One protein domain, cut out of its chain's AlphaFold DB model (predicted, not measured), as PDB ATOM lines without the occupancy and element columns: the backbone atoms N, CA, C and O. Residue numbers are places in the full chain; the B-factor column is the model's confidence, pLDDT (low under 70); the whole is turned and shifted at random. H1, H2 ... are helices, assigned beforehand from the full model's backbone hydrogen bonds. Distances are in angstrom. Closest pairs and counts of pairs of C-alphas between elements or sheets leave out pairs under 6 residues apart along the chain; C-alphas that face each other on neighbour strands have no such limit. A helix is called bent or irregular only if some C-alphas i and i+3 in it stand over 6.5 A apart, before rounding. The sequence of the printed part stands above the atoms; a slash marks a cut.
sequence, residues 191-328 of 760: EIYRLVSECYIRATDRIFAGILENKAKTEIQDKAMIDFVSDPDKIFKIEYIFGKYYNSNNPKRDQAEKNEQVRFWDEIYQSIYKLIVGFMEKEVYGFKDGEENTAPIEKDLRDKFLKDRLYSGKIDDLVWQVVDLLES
ATOM      1  N   GLU A 191      70.253 141.479  79.917       74.69
ATOM      2  CA  GLU A 191      71.479 141.979  79.300       74.69
ATOM      3  C   GLU A 191      72.698 141.729  80.194       74.69
ATOM      4  O   GLU A 191      73.722 141.258  79.704       74.69
ATOM      5  N   ILE A 192      72.572 141.944  81.508       82.81
ATOM      6  CA  ILE A 192      73.625 141.625  82.483       82.81
ATOM      7  C   ILE A 192      73.922 140.120  82.465       82.81
ATOM      8  O   ILE A 192      75.081 139.731  82.339       82.81
ATOM      9  N   TYR A 193      72.891 139.271  82.506       80.19
ATOM     10  CA  TYR A 193      73.029 137.817  82.393       80.19
ATOM     11  C   TYR A 193      73.792 137.418  81.129       80.19
ATOM     12  O   TYR A 193      74.703 136.596  81.199       80.19
ATOM     13  N   ARG A 194      73.486 138.031  79.978       71.19
ATOM     14  CA  ARG A 194      74.198 137.756  78.719       71.19
ATOM     15  C   ARG A 194      75.679 138.122  78.816       71.19
ATOM     16  O   ARG A 194      76.519 137.294  78.474       71.19
ATOM     17  N   LEU A 195      76.000 139.312  79.325       78.75
ATOM     18  CA  LEU A 195      77.385 139.772  79.492       78.75
ATOM     19  C   LEU A 195      78.188 138.853  80.425       78.75
ATOM     20  O   LEU A 195      79.319 138.482  80.114       78.75
ATOM     21  N   VAL A 196      77.588 138.437  81.543       85.50
ATOM     22  CA  VAL A 196      78.213 137.513  82.499       85.50
ATOM     23  C   VAL A 196      78.346 136.109  81.906       85.50
ATOM     24  O   VAL A 196      79.396 135.486  82.045       85.50
ATOM     25  N   SER A 197      77.331 135.612  81.198       79.56
ATOM     26  CA  SER A 197      77.373 134.312  80.519       79.56
ATOM     27  C   SER A 197      78.558 134.227  79.549       79.56
ATOM     28  O   SER A 197      79.294 133.237  79.557       79.56
ATOM     29  N   GLU A 198      78.838 135.292  78.789       76.81
ATOM     30  CA  GLU A 198      80.021 135.340  77.923       76.81
ATOM     31  C   GLU A 198      81.343 135.239  78.708       76.81
ATOM     32  O   GLU A 198      82.263 134.553  78.256       76.81
ATOM     33  N   CYS A 199      81.447 135.852  79.895       86.69
ATOM     34  CA  CYS A 199      82.613 135.695  80.777       86.69
ATOM     35  C   CYS A 199      82.828 134.224  81.174       86.69
ATOM     36  O   CYS A 199      83.944 133.708  81.062       86.69
ATOM     37  N   TYR A 200      81.761 133.527  81.581       87.00
ATOM     38  CA  TYR A 200      81.813 132.107  81.954       87.00
ATOM     39  C   TYR A 200      82.201 131.207  80.779       87.00
ATOM     40  O   TYR A 200      83.007 130.286  80.950       87.00
ATOM     41  N   ILE A 201      81.677 131.479  79.582       80.75
ATOM     42  CA  ILE A 201      82.013 130.721  78.369       80.75
ATOM     43  C   ILE A 201      83.501 130.881  78.037       80.75
ATOM     44  O   ILE A 201      84.190 129.880  77.834       80.75
ATOM     45  N   ARG A 202      84.037 132.111  78.053       84.56
ATOM     46  CA  ARG A 202      85.468 132.359  77.786       84.56
ATOM     47  C   ARG A 202      86.379 131.659  78.799       84.56
ATOM     48  O   ARG A 202      87.373 131.045  78.411       84.56
ATOM     49  N   ALA A 203      86.025 131.696  80.083       90.69
ATOM     50  CA  ALA A 203      86.773 130.984  81.118       90.69
ATOM     51  C   ALA A 203      86.718 129.463  80.925       90.69
ATOM     52  O   ALA A 203      87.750 128.795  81.001       90.69
ATOM     53  N   THR A 204      85.538 128.925  80.614       88.12
ATOM     54  CA  THR A 204      85.338 127.498  80.323       88.12
ATOM     55  C   THR A 204      86.235 127.047  79.171       88.12
ATOM     56  O   THR A 204      86.956 126.056  79.304       88.12
ATOM     57  N   ASP A 205      86.278 127.815  78.080       84.00
ATOM     58  CA  ASP A 205      87.129 127.531  76.918       84.00
ATOM     59  C   ASP A 205      88.613 127.439  77.294       84.00
ATOM     60  O   ASP A 205      89.330 126.550  76.823       84.00
ATOM     61  N   ARG A 206      89.085 128.347  78.153       87.62
ATOM     62  CA  ARG A 206      90.477 128.356  78.618       87.62
ATOM     63  C   ARG A 206      90.796 127.229  79.579       87.62
ATOM     64  O   ARG A 206      91.897 126.690  79.493       87.62
ATOM     65  N   ILE A 207      89.858 126.852  80.442       91.44
ATOM     66  CA  ILE A 207      90.048 125.730  81.363       91.44
ATOM     67  C   ILE A 207      90.162 124.422  80.582       91.44
ATOM     68  O   ILE A 207      91.138 123.700  80.773       91.44
ATOM     69  N   PHE A 208      89.245 124.151  79.647       87.19
ATOM     70  CA  PHE A 208      89.336 122.960  78.792       87.19
ATOM     71  C   PHE A 208      90.648 122.922  78.008       87.19
ATOM     72  O   PHE A 208      91.342 121.910  78.043       87.19
ATOM     73  N   ALA A 209      91.026 124.020  77.345       84.81
ATOM     74  CA  ALA A 209      92.291 124.085  76.610       84.81
ATOM     75  C   ALA A 209      93.502 123.830  77.523       84.81
ATOM     76  O   ALA A 209      94.412 123.095  77.156       84.81
ATOM     77  N   GLY A 210      93.496 124.400  78.729       87.94
ATOM     78  CA  GLY A 210      94.556 124.214  79.712       87.94
ATOM     79  C   GLY A 210      94.698 122.772  80.200       87.94
ATOM     80  O   GLY A 210      95.817 122.265  80.265       87.94
ATOM     81  N   ILE A 211      93.576 122.109  80.494       87.12
ATOM     82  CA  ILE A 211      93.544 120.698  80.908       87.12
ATOM     83  C   ILE A 211      94.048 119.799  79.771       87.12
ATOM     84  O   ILE A 211      94.887 118.935  80.002       87.12
ATOM     85  N   LEU A 212      93.586 120.032  78.538       81.12
ATOM     86  CA  LEU A 212      93.999 119.271  77.350       81.12
ATOM     87  C   LEU A 212      95.496 119.394  77.047       81.12
ATOM     88  O   LEU A 212      96.107 118.465  76.527       81.12
ATOM     89  N   GLU A 213      96.083 120.547  77.356       85.38
ATOM     90  CA  GLU A 213      97.505 120.829  77.157       85.38
ATOM     91  C   GLU A 213      98.369 120.423  78.368       85.38
ATOM     92  O   GLU A 213      99.560 120.728  78.379       85.38
ATOM     93  N   ASN A 214      97.795 119.751  79.380       83.88
ATOM     94  CA  ASN A 214      98.459 119.354  80.632       83.88
ATOM     95  C   ASN A 214      99.202 120.520  81.319       83.88
ATOM     96  O   ASN A 214     100.305 120.367  81.847       83.88
ATOM     97  N   LYS A 215      98.606 121.717  81.299       88.00
ATOM     98  CA  LYS A 215      99.185 122.905  81.940       88.00
ATOM     99  C   LYS A 215      99.043 122.862  83.456       88.00
ATOM    100  O   LYS A 215      98.107 122.283  84.000       88.00
ATOM    101  N   ALA A 216      99.945 123.557  84.147       88.44
ATOM    102  CA  ALA A 216      99.859 123.721  85.594       88.44
ATOM    103  C   ALA A 216      98.562 124.449  85.992       88.44
ATOM    104  O   ALA A 216      98.175 125.433  85.360       88.44
ATOM    105  N   LYS A 217      97.916 124.019  87.083       88.56
ATOM    106  CA  LYS A 217      96.621 124.561  87.540       88.56
ATOM    107  C   LYS A 217      96.627 126.081  87.751       88.56
ATOM    108  O   LYS A 217      95.638 126.734  87.439       88.56
ATOM    109  N   THR A 218      97.741 126.640  88.221       90.06
ATOM    110  CA  THR A 218      97.931 128.093  88.386       90.06
ATOM    111  C   THR A 218      97.986 128.831  87.047       90.06
ATOM    112  O   THR A 218      97.419 129.911  86.911       90.06
ATOM    113  N   GLU A 219      98.601 128.234  86.022       92.25
ATOM    114  CA  GLU A 219      98.614 128.790  84.666       92.25
ATOM    115  C   GLU A 219      97.217 128.743  84.030       92.25
ATOM    116  O   GLU A 219      96.803 129.704  83.378       92.25
ATOM    117  N   ILE A 220      96.487 127.638  84.228       92.94
ATOM    118  CA  ILE A 220      95.098 127.495  83.772       92.94
ATOM    119  C   ILE A 220      94.226 128.571  84.420       92.94
ATOM    120  O   ILE A 220      93.496 129.263  83.712       92.94
ATOM    121  N   GLN A 221      94.344 128.739  85.739       94.31
ATOM    122  CA  GLN A 221      93.622 129.751  86.502       94.31
ATOM    123  C   GLN A 221      93.875 131.156  85.965       94.31
ATOM    124  O   GLN A 221      92.924 131.847  85.602       94.31
ATOM    125  N   ASP A 222      95.142 131.562  85.862       93.81
ATOM    126  CA  ASP A 222      95.487 132.910  85.415       93.81
ATOM    127  C   ASP A 222      94.950 133.185  84.006       93.81
ATOM    128  O   ASP A 222      94.333 134.223  83.773       93.81
ATOM    129  N   LYS A 223      95.104 132.242  83.067       92.00
ATOM    130  CA  LYS A 223      94.596 132.406  81.696       92.00
ATOM    131  C   LYS A 223      93.071 132.434  81.631       92.00
ATOM    132  O   LYS A 223      92.519 133.237  80.886       92.00
ATOM    133  N   ALA A 224      92.394 131.572  82.385       92.50
ATOM    134  CA  ALA A 224      90.938 131.522  82.404       92.50
ATOM    135  C   ALA A 224      90.331 132.782  83.017       92.50
ATOM    136  O   ALA A 224      89.381 133.326  82.460       92.50
ATOM    137  N   MET A 225      90.903 133.277  84.114       94.69
ATOM    138  CA  MET A 225      90.398 134.471  84.783       94.69
ATOM    139  C   MET A 225      90.731 135.751  84.025       94.69
ATOM    140  O   MET A 225      89.880 136.633  83.973       94.69
ATOM    141  N   ILE A 226      91.888 135.838  83.358       90.56
ATOM    142  CA  ILE A 226      92.172 136.942  82.428       90.56
ATOM    143  C   ILE A 226      91.099 137.010  81.333       90.56
ATOM    144  O   ILE A 226      90.563 138.084  81.079       90.56
ATOM    145  N   ASP A 227      90.728 135.880  80.729       87.06
ATOM    146  CA  ASP A 227      89.695 135.842  79.686       87.06
ATOM    147  C   ASP A 227      88.269 136.019  80.244       87.06
ATOM    148  O   ASP A 227      87.397 136.547  79.551       87.06
ATOM    149  N   PHE A 228      88.018 135.625  81.497       90.94
ATOM    150  CA  PHE A 228      86.760 135.911  82.190       90.94
ATOM    151  C   PHE A 228      86.557 137.424  82.313       90.94
ATOM    152  O   PHE A 228      85.522 137.953  81.902       90.94
ATOM    153  N   VAL A 229      87.561 138.124  82.850       88.88
ATOM    154  CA  VAL A 229      87.452 139.544  83.206       88.88
ATOM    155  C   VAL A 229      87.708 140.496  82.037       88.88
ATOM    156  O   VAL A 229      87.212 141.623  82.047       88.88
ATOM    157  N   SER A 230      88.465 140.055  81.029       74.06
ATOM    158  CA  SER A 230      88.781 140.843  79.841       74.06
ATOM    159  C   SER A 230      87.781 140.557  78.728       74.06
ATOM    160  O   SER A 230      87.862 139.540  78.042       74.06
ATOM    161  N   ASP A 231      86.878 141.501  78.489       70.88
ATOM    162  CA  ASP A 231      86.102 141.534  77.254       70.88
ATOM    163  C   ASP A 231      86.997 141.984  76.075       70.88
ATOM    164  O   ASP A 231      87.571 143.081  76.143       70.88
ATOM    165  N   PRO A 232      87.132 141.180  74.997       63.38
ATOM    166  CA  PRO A 232      87.872 141.560  73.792       63.38
ATOM    167  C   PRO A 232      87.425 142.895  73.187       63.38
ATOM    168  O   PRO A 232      88.257 143.629  72.650       63.38
ATOM    169  N   ASP A 233      86.138 143.224  73.308       59.72
ATOM    170  CA  ASP A 233      85.542 144.442  72.755       59.72
ATOM    171  C   ASP A 233      85.577 145.611  73.764       59.72
ATOM    172  O   ASP A 233      85.233 146.749  73.427       59.72
ATOM    173  N   LYS A 234      86.054 145.363  74.995       68.31
ATOM    174  CA  LYS A 234      86.131 146.321  76.115       68.31
ATOM    175  C   LYS A 234      84.784 146.980  76.463       68.31
ATOM    176  O   LYS A 234      84.784 148.077  77.020       68.31
ATOM    177  N   ILE A 235      83.667 146.329  76.149       66.69
ATOM    178  CA  ILE A 235      82.293 146.756  76.452       66.69
ATOM    179  C   ILE A 235      81.988 146.485  77.923       66.69
ATOM    180  O   ILE A 235      81.498 147.364  78.627       66.69
ATOM    181  N   PHE A 236      82.318 145.283  78.406       82.56
ATOM    182  CA  PHE A 236      82.003 144.850  79.764       82.56
ATOM    183  C   PHE A 236      83.255 144.465  80.552       82.56
ATOM    184  O   PHE A 236      83.839 143.399  80.368       82.56
ATOM    185  N   LYS A 237      83.667 145.343  81.470       86.50
ATOM    186  CA  LYS A 237      84.812 145.122  82.362       86.50
ATOM    187  C   LYS A 237      84.346 144.916  83.792       86.50
ATOM    188  O   LYS A 237      84.294 145.852  84.583       86.50
ATOM    189  N   ILE A 238      84.039 143.671  84.132       90.25
ATOM    190  CA  ILE A 238      83.522 143.304  85.456       90.25
ATOM    191  C   ILE A 238      84.481 143.671  86.612       90.25
ATOM    192  O   ILE A 238      84.038 143.927  87.731       90.25
ATOM    193  N   GLU A 239      85.787 143.805  86.336       91.12
ATOM    194  CA  GLU A 239      86.791 144.279  87.305       91.12
ATOM    195  C   GLU A 239      86.502 145.680  87.850       91.12
ATOM    196  O   GLU A 239      86.951 146.020  88.941       91.12
ATOM    197  N   TYR A 240      85.753 146.505  87.115       89.62
ATOM    198  CA  TYR A 240      85.372 147.837  87.585       89.62
ATOM    199  C   TYR A 240      84.501 147.728  88.847       89.62
ATOM    200  O   TYR A 240      84.605 148.561  89.744       89.62
ATOM    201  N   ILE A 241      83.729 146.641  88.958       92.56
ATOM    202  CA  ILE A 241      82.697 146.430  89.977       92.56
ATOM    203  C   ILE A 241      83.200 145.540  91.115       92.56
ATOM    204  O   ILE A 241      82.939 145.826  92.281       92.56
ATOM    205  N   PHE A 242      83.937 144.472  90.800       92.50
ATOM    206  CA  PHE A 242      84.459 143.531  91.806       92.50
ATOM    207  C   PHE A 242      85.962 143.677  92.073       92.50
ATOM    208  O   PHE A 242      86.501 143.022  92.959       92.50
ATOM    209  N   GLY A 243      86.641 144.575  91.359       90.88
ATOM    210  CA  GLY A 243      88.071 144.822  91.497       90.88
ATOM    211  C   GLY A 243      88.925 143.999  90.529       90.88
ATOM    212  O   GLY A 243      88.513 142.976  89.997       90.88
ATOM    213  N   LYS A 244      90.164 144.448  90.320       90.75
ATOM    214  CA  LYS A 244      91.161 143.817  89.445       90.75
ATOM    215  C   LYS A 244      91.489 142.352  89.795       90.75
ATOM    216  O   LYS A 244      91.735 142.018  90.951       90.75
ATOM    217  N   TYR A 245      91.621 141.488  88.802       91.56
ATOM    218  CA  TYR A 245      92.213 140.170  88.989       91.56
ATOM    219  C   TYR A 245      93.735 140.270  89.204       91.56
ATOM    220  O   TYR A 245      94.458 140.927  88.447       91.56
ATOM    221  N   TYR A 246      94.243 139.599  90.238       90.69
ATOM    222  CA  TYR A 246      95.679 139.476  90.491       90.69
ATOM    223  C   TYR A 246      96.133 138.053  90.178       90.69
ATOM    224  O   TYR A 246      95.747 137.111  90.874       90.69
ATOM    225  N   ASN A 247      96.994 137.933  89.161       90.06
ATOM    226  CA  ASN A 247      97.631 136.671  88.790       90.06
ATOM    227  C   ASN A 247      98.271 135.990  90.002       90.06
ATOM    228  O   ASN A 247      98.752 136.657  90.922       90.06
ATOM    229  N   SER A 248      98.353 134.667  89.946       87.50
ATOM    230  CA  SER A 248      98.825 133.810  91.035       87.50
ATOM    231  C   SER A 248     100.224 134.191  91.544       87.50
ATOM    232  O   SER A 248     100.489 134.096  92.736       87.50
ATOM    233  N   ASN A 249     101.097 134.697  90.665       87.38
ATOM    234  CA  ASN A 249     102.463 135.123  91.007       87.38
ATOM    235  C   ASN A 249     102.589 136.618  91.372       87.38
ATOM    236  O   ASN A 249     103.700 137.140  91.480       87.38
ATOM    237  N   ASN A 250     101.482 137.358  91.476       86.38
ATOM    238  CA  ASN A 250     101.519 138.792  91.741       86.38
ATOM    239  C   ASN A 250     101.682 139.063  93.248       86.38
ATOM    240  O   ASN A 250     100.787 138.702  94.008       86.38
ATOM    241  N   PRO A 251     102.724 139.789  93.697       84.56
ATOM    242  CA  PRO A 251     102.953 140.040  95.125       84.56
ATOM    243  C   PRO A 251     101.840 140.865  95.792       84.56
ATOM    244  O   PRO A 251     101.715 140.870  97.011       84.56
ATOM    245  N   LYS A 252     101.011 141.576  95.012       84.62
ATOM    246  CA  LYS A 252      99.851 142.306  95.548       84.62
ATOM    247  C   LYS A 252      98.720 141.384  96.008       84.62
ATOM    248  O   LYS A 252      97.839 141.839  96.728       84.62
ATOM    249  N   ARG A 253      98.735 140.114  95.596       87.19
ATOM    250  CA  ARG A 253      97.726 139.113  95.948       87.19
ATOM    251  C   ARG A 253      97.728 138.778  97.443       87.19
ATOM    252  O   ARG A 253      96.663 138.545  97.996       87.19
ATOM    253  N   ASP A 254      98.892 138.843  98.091       84.25
ATOM    254  CA  ASP A 254      99.064 138.545  99.523       84.25
ATOM    255  C   ASP A 254      98.809 139.761 100.436       84.25
ATOM    256  O   ASP A 254      99.016 139.711 101.651       84.25
ATOM    257  N   GLN A 255      98.392 140.895  99.867       87.44
ATOM    258  CA  GLN A 255      98.075 142.090 100.644       87.44
ATOM    259  C   GLN A 255      96.729 141.918 101.345       87.44
ATOM    260  O   GLN A 255      95.715 141.682 100.693       87.44
ATOM    261  N   ALA A 256      96.700 142.129 102.665       82.56
ATOM    262  CA  ALA A 256      95.502 141.925 103.484       82.56
ATOM    263  C   ALA A 256      94.260 142.680 102.968       82.56
ATOM    264  O   ALA A 256      93.153 142.148 102.999       82.56
ATOM    265  N   GLU A 257      94.448 143.890 102.431       85.25
ATOM    266  CA  GLU A 257      93.382 144.709 101.833       85.25
ATOM    267  C   GLU A 257      92.781 144.132 100.538       85.25
ATOM    268  O   GLU A 257      91.740 144.608 100.088       85.25
ATOM    269  N   LYS A 258      93.419 143.134  99.914       86.50
ATOM    270  CA  LYS A 258      92.959 142.475  98.679       86.50
ATOM    271  C   LYS A 258      92.394 141.076  98.915       86.50
ATOM    272  O   LYS A 258      91.881 140.484  97.971       86.50
ATOM    273  N   ASN A 259      92.432 140.559 100.145       86.56
ATOM    274  CA  ASN A 259      92.052 139.176 100.449       86.56
ATOM    275  C   ASN A 259      90.625 138.819 100.005       86.56
ATOM    276  O   ASN A 259      90.415 137.750  99.440       86.56
ATOM    277  N   GLU A 260      89.650 139.702 100.232       87.12
ATOM    278  CA  GLU A 260      88.252 139.459  99.848       87.12
ATOM    279  C   GLU A 260      88.085 139.387  98.323       87.12
ATOM    280  O   GLU A 260      87.469 138.466  97.797       87.12
ATOM    281  N   GLN A 261      88.716 140.317  97.607       89.94
ATOM    282  CA  GLN A 261      88.719 140.381  96.148       89.94
ATOM    283  C   GLN A 261      89.423 139.172  95.516       89.94
ATOM    284  O   GLN A 261      88.935 138.598  94.546       89.94
ATOM    285  N   VAL A 262      90.570 138.770  96.068       91.25
ATOM    286  CA  VAL A 262      91.299 137.571  95.631       91.25
ATOM    287  C   VAL A 262      90.442 136.329  95.844       91.25
ATOM    288  O   VAL A 262      90.285 135.529  94.924       91.25
ATOM    289  N   ARG A 263      89.827 136.210  97.025       92.75
ATOM    290  CA  ARG A 263      88.935 135.102  97.360       92.75
ATOM    291  C   ARG A 263      87.736 135.024  96.415       92.75
ATOM    292  O   ARG A 263      87.422 133.932  95.961       92.75
ATOM    293  N   PHE A 264      87.110 136.153  96.085       93.31
ATOM    294  CA  PHE A 264      85.999 136.198  95.134       93.31
ATOM    295  C   PHE A 264      86.393 135.606  93.772       93.31
ATOM    296  O   PHE A 264      85.726 134.704  93.266       93.31
ATOM    297  N   TRP A 265      87.514 136.054  93.198       95.00
ATOM    298  CA  TRP A 265      87.978 135.538  91.907       95.00
ATOM    299  C   TRP A 265      88.376 134.061  91.959       95.00
ATOM    300  O   TRP A 265      88.102 133.319  91.014       95.00
ATOM    301  N   ASP A 266      88.979 133.623  93.064       94.44
ATOM    302  CA  ASP A 266      89.304 132.216  93.278       94.44
ATOM    303  C   ASP A 266      88.045 131.353  93.371       94.44
ATOM    304  O   ASP A 266      87.990 130.296  92.751       94.44
ATOM    305  N   GLU A 267      87.017 131.790  94.099       95.50
ATOM    306  CA  GLU A 267      85.754 131.059  94.237       95.50
ATOM    307  C   GLU A 267      85.037 130.900  92.887       95.50
ATOM    308  O   GLU A 267      84.554 129.805  92.579       95.50
ATOM    309  N   ILE A 268      85.043 131.937  92.039       95.38
ATOM    310  CA  ILE A 268      84.525 131.861  90.662       95.38
ATOM    311  C   ILE A 268      85.299 130.813  89.859       95.38
ATOM    312  O   ILE A 268      84.692 129.893  89.303       95.38
ATOM    313  N   TYR A 269      86.634 130.900  89.841       96.50
ATOM    314  CA  TYR A 269      87.469 129.934  89.128       96.50
ATOM    315  C   TYR A 269      87.226 128.502  89.614       96.50
ATOM    316  O   TYR A 269      86.974 127.613  88.802       96.50
ATOM    317  N   GLN A 270      87.269 128.273  90.929       96.00
ATOM    318  CA  GLN A 270      87.095 126.943  91.515       96.00
ATOM    319  C   GLN A 270      85.714 126.366  91.208       96.00
ATOM    320  O   GLN A 270      85.600 125.165  90.963       96.00
ATOM    321  N   SER A 271      84.672 127.200  91.172       95.88
ATOM    322  CA  SER A 271      83.318 126.766  90.823       95.88
ATOM    323  C   SER A 271      83.248 126.261  89.382       95.88
ATOM    324  O   SER A 271      82.763 125.153  89.149       95.88
ATOM    325  N   ILE A 272      83.804 127.014  88.426       94.69
ATOM    326  CA  ILE A 272      83.853 126.605  87.012       94.69
ATOM    327  C   ILE A 272      84.730 125.357  86.853       94.69
ATOM    328  O   ILE A 272      84.316 124.364  86.251       94.69
ATOM    329  N   TYR A 273      85.926 125.377  87.440       95.50
ATOM    330  CA  TYR A 273      86.900 124.295  87.347       95.50
ATOM    331  C   TYR A 273      86.348 122.977  87.899       95.50
ATOM    332  O   TYR A 273      86.476 121.940  87.254       95.50
ATOM    333  N   LYS A 274      85.668 123.006  89.053       94.88
ATOM    334  CA  LYS A 274      85.054 121.820  89.667       94.88
ATOM    335  C   LYS A 274      83.948 121.221  88.800       94.88
ATOM    336  O   LYS A 274      83.830 119.998  88.743       94.88
ATOM    337  N   LEU A 275      83.146 122.051  88.127       94.62
ATOM    338  CA  LEU A 275      82.137 121.559  87.182       94.62
ATOM    339  C   LEU A 275      82.794 120.848  85.999       94.62
ATOM    340  O   LEU A 275      82.360 119.755  85.639       94.62
ATOM    341  N   ILE A 276      83.849 121.442  85.441       92.75
ATOM    342  CA  ILE A 276      84.583 120.876  84.305       92.75
ATOM    343  C   ILE A 276      85.281 119.575  84.703       92.75
ATOM    344  O   ILE A 276      85.107 118.571  84.024       92.75
ATOM    345  N   VAL A 277      86.011 119.543  85.820       91.75
ATOM    346  CA  VAL A 277      86.672 118.322  86.312       91.75
ATOM    347  C   VAL A 277      85.655 117.223  86.594       91.75
ATOM    348  O   VAL A 277      85.830 116.110  86.114       91.75
ATOM    349  N   GLY A 278      84.551 117.532  87.279       90.81
ATOM    350  CA  GLY A 278      83.510 116.539  87.552       90.81
ATOM    351  C   GLY A 278      82.807 116.023  86.290       90.81
ATOM    352  O   GLY A 278      82.261 114.924  86.297       90.81
ATOM    353  N   PHE A 279      82.791 116.799  85.205       91.69
ATOM    354  CA  PHE A 279      82.375 116.321  83.885       91.69
ATOM    355  C   PHE A 279      83.448 115.428  83.249       91.69
ATOM    356  O   PHE A 279      83.142 114.332  82.791       91.69
ATOM    357  N   MET A 280      84.710 115.856  83.272       88.19
ATOM    358  CA  MET A 280      85.840 115.120  82.698       88.19
ATOM    359  C   MET A 280      86.043 113.751  83.357       88.19
ATOM    360  O   MET A 280      86.195 112.765  82.650       88.19
ATOM    361  N   GLU A 281      85.973 113.660  84.687       88.31
ATOM    362  CA  GLU A 281      86.076 112.393  85.433       88.31
ATOM    363  C   GLU A 281      84.961 111.402  85.074       88.31
ATOM    364  O   GLU A 281      85.145 110.188  85.160       88.31
ATOM    365  N   LYS A 282      83.794 111.915  84.671       86.88
ATOM    366  CA  LYS A 282      82.644 111.102  84.276       86.88
ATOM    367  C   LYS A 282      82.742 110.639  82.820       86.88
ATOM    368  O   LYS A 282      82.408 109.494  82.528       86.88
ATOM    369  N   GLU A 283      83.154 111.524  81.919       84.81
ATOM    370  CA  GLU A 283      83.097 111.289  80.470       84.81
ATOM    371  C   GLU A 283      84.419 110.760  79.883       84.81
ATOM    372  O   GLU A 283      84.416 110.151  78.814       84.81
ATOM    373  N   VAL A 284      85.554 110.947  80.567       83.31
ATOM    374  CA  VAL A 284      86.881 110.518  80.100       83.31
ATOM    375  C   VAL A 284      87.418 109.407  80.993       83.31
ATOM    376  O   VAL A 284      87.868 109.630  82.116       83.31
ATOM    377  N   TYR A 285      87.415 108.181  80.468       79.69
ATOM    378  CA  TYR A 285      87.927 107.024  81.196       79.69
ATOM    379  C   TYR A 285      89.413 107.197  81.550       79.69
ATOM    380  O   TYR A 285      90.257 107.374  80.672       79.69
ATOM    381  N   GLY A 286      89.725 107.104  82.844       76.25
ATOM    382  CA  GLY A 286      91.089 107.228  83.361       76.25
ATOM    383  C   GLY A 286      91.568 108.665  83.583       76.25
ATOM    384  O   GLY A 286      92.709 108.834  84.003       76.25
ATOM    385  N   PHE A 287      90.729 109.681  83.346       83.38
ATOM    386  CA  PHE A 287      91.047 111.058  83.723       83.38
ATOM    387  C   PHE A 287      91.029 111.224  85.244       83.38
ATOM    388  O   PHE A 287      90.086 110.792  85.913       83.38
ATOM    389  N   LYS A 288      92.053 111.891  85.779       81.56
ATOM    390  CA  LYS A 288      92.116 112.333  87.175       81.56
ATOM    391  C   LYS A 288      92.755 113.712  87.252       81.56
ATOM    392  O   LYS A 288      93.772 113.960  86.603       81.56
ATOM    393  N   ASP A 289      92.174 114.600  88.059       82.00
ATOM    394  CA  ASP A 289      92.763 115.923  88.290       82.00
ATOM    395  C   ASP A 289      94.178 115.790  88.887       82.00
ATOM    396  O   ASP A 289      94.399 115.035  89.833       82.00
ATOM    397  N   GLY A 290      95.135 116.536  88.333       70.25
ATOM    398  CA  GLY A 290      96.518 116.591  88.814       70.25
ATOM    399  C   GLY A 290      97.449 115.440  88.398       70.25
ATOM    400  O   GLY A 290      98.624 115.491  88.758       70.25
ATOM    401  N   GLU A 291      96.982 114.442  87.643       72.94
ATOM    402  CA  GLU A 291      97.832 113.394  87.049       72.94
ATOM    403  C   GLU A 291      98.164 113.719  85.572       72.94
ATOM    404  O   GLU A 291      97.409 114.418  84.893       72.94
ATOM    405  N   GLU A 292      99.302 113.230  85.050       66.00
ATOM    406  CA  GLU A 292      99.606 113.334  83.612       66.00
ATOM    407  C   GLU A 292      98.586 112.515  82.812       66.00
ATOM    408  O   GLU A 292      98.617 111.280  82.785       66.00
ATOM    409  N   ASN A 293      97.667 113.210  82.140       63.62
ATOM    410  CA  ASN A 293      96.631 112.565  81.351       63.62
ATOM    411  C   ASN A 293      97.229 112.042  80.040       63.62
ATOM    412  O   ASN A 293      97.515 112.799  79.112       63.62
ATOM    413  N   THR A 294      97.401 110.721  79.969       60.22
ATOM    414  CA  THR A 294      97.825 109.985  78.762       60.22
ATOM    415  C   THR A 294      96.642 109.439  77.954       60.22
ATOM    416  O   THR A 294      96.831 108.891  76.867       60.22
ATOM    417  N   ALA A 295      95.417 109.590  78.468       59.66
ATOM    418  CA  ALA A 295      94.199 109.157  77.799       59.66
ATOM    419  C   ALA A 295      93.937 109.995  76.529       59.66
ATOM    420  O   ALA A 295      94.145 111.209  76.546       59.66
ATOM    421  N   PRO A 296      93.464 109.391  75.424       58.81
ATOM    422  CA  PRO A 296      93.057 110.137  74.241       58.81
ATOM    423  C   PRO A 296      91.801 110.953  74.565       58.81
ATOM    424  O   PRO A 296      90.695 110.422  74.625       58.81
ATOM    425  N   ILE A 297      91.986 112.251  74.802       63.94
ATOM    426  CA  ILE A 297      90.892 113.162  75.125       63.94
ATOM    427  C   ILE A 297      90.217 113.629  73.826       63.94
ATOM    428  O   ILE A 297      90.869 114.170  72.928       63.94
ATOM    429  N   GLU A 298      88.904 113.414  73.712       66.25
ATOM    430  CA  GLU A 298      88.133 113.852  72.547       66.25
ATOM    431  C   GLU A 298      88.108 115.383  72.437       66.25
ATOM    432  O   GLU A 298      87.904 116.107  73.413       66.25
ATOM    433  N   LYS A 299      88.286 115.898  71.213       63.97
ATOM    434  CA  LYS A 299      88.348 117.346  70.950       63.97
ATOM    435  C   LYS A 299      87.017 118.077  71.181       63.97
ATOM    436  O   LYS A 299      87.023 119.304  71.219       63.97
ATOM    437  N   ASP A 300      85.898 117.363  71.310       70.62
ATOM    438  CA  ASP A 300      84.547 117.925  71.438       70.62
ATOM    439  C   ASP A 300      83.987 117.902  72.873       70.62
ATOM    440  O   ASP A 300      82.845 118.306  73.087       70.62
ATOM    441  N   LEU A 301      84.771 117.495  73.881       78.31
ATOM    442  CA  LEU A 301      84.303 117.420  75.276       78.31
ATOM    443  C   LEU A 301      83.805 118.751  75.829       78.31
ATOM    444  O   LEU A 301      82.811 118.779  76.547       78.31
ATOM    445  N   ARG A 302      84.454 119.857  75.457       80.19
ATOM    446  CA  ARG A 302      83.983 121.202  75.800       80.19
ATOM    447  C   ARG A 302      82.558 121.423  75.301       80.19
ATOM    448  O   ARG A 302      81.718 121.947  76.027       80.19
ATOM    449  N   ASP A 303      82.282 121.032  74.060       71.88
ATOM    450  CA  ASP A 303      80.963 121.206  73.463       71.88
ATOM    451  C   ASP A 303      79.946 120.299  74.147       71.88
ATOM    452  O   ASP A 303      78.843 120.745  74.441       71.88
ATOM    453  N   LYS A 304      80.318 119.052  74.450       80.62
ATOM    454  CA  LYS A 304      79.469 118.138  75.225       80.62
ATOM    455  C   LYS A 304      79.134 118.720  76.601       80.62
ATOM    456  O   LYS A 304      77.973 118.691  76.987       80.62
ATOM    457  N   PHE A 305      80.104 119.321  77.289       83.56
ATOM    458  CA  PHE A 305      79.908 119.964  78.589       83.56
ATOM    459  C   PHE A 305      78.922 121.133  78.531       83.56
ATOM    460  O   PHE A 305      77.971 121.169  79.306       83.56
ATOM    461  N   LEU A 306      79.105 122.062  77.587       72.38
ATOM    462  CA  LEU A 306      78.213 123.221  77.449       72.38
ATOM    463  C   LEU A 306      76.791 122.847  77.001       72.38
ATOM    464  O   LEU A 306      75.875 123.655  77.135       72.38
ATOM    465  N   LYS A 307      76.602 121.644  76.448       70.81
ATOM    466  CA  LYS A 307      75.317 121.158  75.918       70.81
ATOM    467  C   LYS A 307      74.630 120.152  76.825       70.81
ATOM    468  O   LYS A 307      73.440 119.887  76.645       70.81
ATOM    469  N   ASP A 308      75.356 119.577  77.775       79.44
ATOM    470  CA  ASP A 308      74.774 118.728  78.796       79.44
ATOM    471  C   ASP A 308      73.849 119.584  79.668       79.44
ATOM    472  O   ASP A 308      74.296 120.505  80.347       79.44
ATOM    473  N   ARG A 309      72.548 119.267  79.651       71.31
ATOM    474  CA  ARG A 309      71.509 120.043  80.349       71.31
ATOM    475  C   ARG A 309      71.775 120.202  81.847       71.31
ATOM    476  O   ARG A 309      71.350 121.193  82.433       71.31
ATOM    477  N   LEU A 310      72.432 119.226  82.476       77.38
ATOM    478  CA  LEU A 310      72.764 119.290  83.893       77.38
ATOM    479  C   LEU A 310      73.882 120.303  84.140       77.38
ATOM    480  O   LEU A 310      73.785 121.095  85.073       77.38
ATOM    481  N   TYR A 311      74.951 120.270  83.342       81.81
ATOM    482  CA  TYR A 311      76.083 121.181  83.526       81.81
ATOM    483  C   TYR A 311      75.781 122.582  83.001       81.81
ATOM    484  O   TYR A 311      76.132 123.545  83.676       81.81
ATOM    485  N   SER A 312      75.060 122.710  81.884       70.69
ATOM    486  CA  SER A 312      74.579 124.000  81.388       70.69
ATOM    487  C   SER A 312      73.679 124.680  82.421       70.69
ATOM    488  O   SER A 312      73.911 125.837  82.742       70.69
ATOM    489  N   GLY A 313      72.741 123.943  83.034       69.88
ATOM    490  CA  GLY A 313      71.900 124.467  84.115       69.88
ATOM    491  C   GLY A 313      72.710 124.908  85.338       69.88
ATOM    492  O   GLY A 313      72.462 125.972  85.890       69.88
ATOM    493  N   LYS A 314      73.751 124.155  85.721       82.00
ATOM    494  CA  LYS A 314      74.652 124.558  86.816       82.00
ATOM    495  C   LYS A 314      75.484 125.799  86.485       82.00
ATOM    496  O   LYS A 314      75.765 126.584  87.381       82.00
ATOM    497  N   ILE A 315      75.917 125.965  85.233       80.31
ATOM    498  CA  ILE A 315      76.585 127.197  84.793       80.31
ATOM    499  C   ILE A 315      75.594 128.353  84.844       80.31
ATOM    500  O   ILE A 315      75.949 129.403  85.363       80.31
ATOM    501  N   ASP A 316      74.365 128.154  84.372       74.38
ATOM    502  CA  ASP A 316      73.314 129.170  84.435       74.38
ATOM    503  C   ASP A 316      73.048 129.609  85.879       74.38
ATOM    504  O   ASP A 316      72.981 130.808  86.142       74.38
ATOM    505  N   ASP A 317      72.998 128.671  86.829       81.19
ATOM    506  CA  ASP A 317      72.876 128.978  88.259       81.19
ATOM    507  C   ASP A 317      74.060 129.818  88.776       81.19
ATOM    508  O   ASP A 317      73.867 130.728  89.584       81.19
ATOM    509  N   LEU A 318      75.293 129.541  88.328       88.19
ATOM    510  CA  LEU A 318      76.474 130.342  88.680       88.19
ATOM    511  C   LEU A 318      76.435 131.736  88.040       88.19
ATOM    512  O   LEU A 318      76.801 132.719  88.684       88.19
ATOM    513  N   VAL A 319      75.980 131.834  86.789       82.81
ATOM    514  CA  VAL A 319      75.799 133.111  86.092       82.81
ATOM    515  C   VAL A 319      74.780 133.959  86.846       82.81
ATOM    516  O   VAL A 319      75.084 135.107  87.161       82.81
ATOM    517  N   TRP A 320      73.619 133.400  87.201       85.56
ATOM    518  CA  TRP A 320      72.588 134.114  87.960       85.56
ATOM    519  C   TRP A 320      73.071 134.568  89.335       85.56
ATOM    520  O   TRP A 320      72.796 135.700  89.708       85.56
ATOM    521  N   GLN A 321      73.883 133.774  90.037       91.06
ATOM    522  CA  GLN A 321      74.504 134.227  91.289       91.06
ATOM    523  C   GLN A 321      75.341 135.499  91.095       91.06
ATOM    524  O   GLN A 321      75.268 136.419  91.905       91.06
ATOM    525  N   VAL A 322      76.124 135.586  90.016       93.12
ATOM    526  CA  VAL A 322      76.899 136.800  89.713       93.12
ATOM    527  C   VAL A 322      75.989 137.948  89.271       93.12
ATOM    528  O   VAL A 322      76.240 139.086  89.660       93.12
ATOM    529  N   VAL A 323      74.926 137.678  88.509       87.94
ATOM    530  CA  VAL A 323      73.922 138.690  88.134       87.94
ATOM    531  C   VAL A 323      73.265 139.283  89.380       87.94
ATOM    532  O   VAL A 323      73.266 140.502  89.529       87.94
ATOM    533  N   ASP A 324      72.816 138.450  90.318       92.12
ATOM    534  CA  ASP A 324      72.205 138.882  91.578       92.12
ATOM    535  C   ASP A 324      73.169 139.747  92.406       92.12
ATOM    536  O   ASP A 324      72.769 140.751  93.003       92.12
ATOM    537  N   LEU A 325      74.465 139.405  92.418       95.75
ATOM    538  CA  LEU A 325      75.500 140.222  93.059       95.75
ATOM    539  C   LEU A 325      75.673 141.580  92.367       95.75
ATOM    540  O   LEU A 325      75.810 142.597  93.048       95.75
ATOM    541  N   LEU A 326      75.664 141.620  91.032       95.31
ATOM    542  CA  LEU A 326      75.761 142.859  90.255       95.31
ATOM    543  C   LEU A 326      74.537 143.757  90.480       95.31
ATOM    544  O   LEU A 326      74.693 144.951  90.726       95.31
ATOM    545  N   GLU A 327      73.331 143.194  90.480       93.62
ATOM    546  CA  GLU A 327      72.096 143.924  90.788       93.62
ATOM    547  C   GLU A 327      72.077 144.436  92.227       93.62
ATOM    548  O   GLU A 327      71.700 145.582  92.484       93.62
ATOM    549  N   SER A 328      72.560 143.626  93.171       94.94
ATOM    550  CA  SER A 328      72.726 144.039  94.566       94.94
ATOM    551  C   SER A 328      73.730 145.186  94.699       94.94
ATOM    552  O   SER A 328      73.517 146.090  95.506       94.94
TER     553      SER A 328
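Overview. This is residues 191 to 328 of the 760 residues of an uncharacterized protein of Paenibacillus sp. PCH8 (UniProt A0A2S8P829). Two layers of helices cross: H5 and H7 run loosely side by side in opposite directions, and the hairpin of H1 and H2 crosses one side of them, H1 over both and H2 over H5. Short H6 joins the hairpin's layer near the last residues of H5; tiny H3 and H4 lie near its first residues. The printed part has 138 residues with seven named helices, H1 to H7 in chain order, and no named strand: all helix. It is compact, with a radius of gyration of the C-alphas of 15.2 A, and spans 42 by 35 by 24 A.

Arrangement. Start at H5, residues 256 to 283, the hub, with a kink of 28 degrees near residue 263; it is irregular, C-alphas 257 and 260 being 7.6 A apart. H1, residues 191 to 212, touches it with residues 200 to 208 alone, closest C-alphas Thr 204 and Ile 272, 6.9 A, at a steep tilt of 65 degrees. H2, residues 217 to 229, forms a helical hairpin with H1, closest C-alphas Cys 199 and Phe 228, 4.4 A. H7, residues 309 to 328, only just touches H5, with 3 pairs of C-alphas within 8 A, closest Leu 275 and Tyr 311, 7.1 A, at a shallow tilt of 15 degrees, opposite ways. H6, residues 301 to 307, only just touches H5, with 3 such pairs, closest Phe 279 and Phe 305, 6.9 A. H4, residues 251 to 254, touches H5 only at the corner, and only just, with 3 such pairs, closest Arg 253 and Val 262, 6.6 A. H3, residues 239 to 242, is close to H5 but not clearly touching, closest C-alphas Phe 242 and Gln 261, 6.9 A. Every O i to N i+4 pair is within hydrogen-bond range in H1, H2, H6 and H7, and 21 of 24 in H5; H3 and H4 are too short for one.

Along the chain. Find C-alpha 256 at (95.502, 141.925, 103.484); from there H5 runs 40.3 A to C-alpha 283. H1 begins at (71.479, 141.979, 79.300) and runs 32.0 A; H2 runs 18.1 A. H7 runs 27.9 A, to C-alpha 328 at (72.726, 144.039, 94.566).

Size, cuts and confidence. The two C-alphas farthest apart, Thr 294 and Ser 328, are 45.2 A apart. The printed part has no cut; the link from H5 to H6, residues 284 to 300, is long. Look for pLDDT under 70 at residues 232 to 235, 292 to 299 and 313; the mean of the printed part is 84.1.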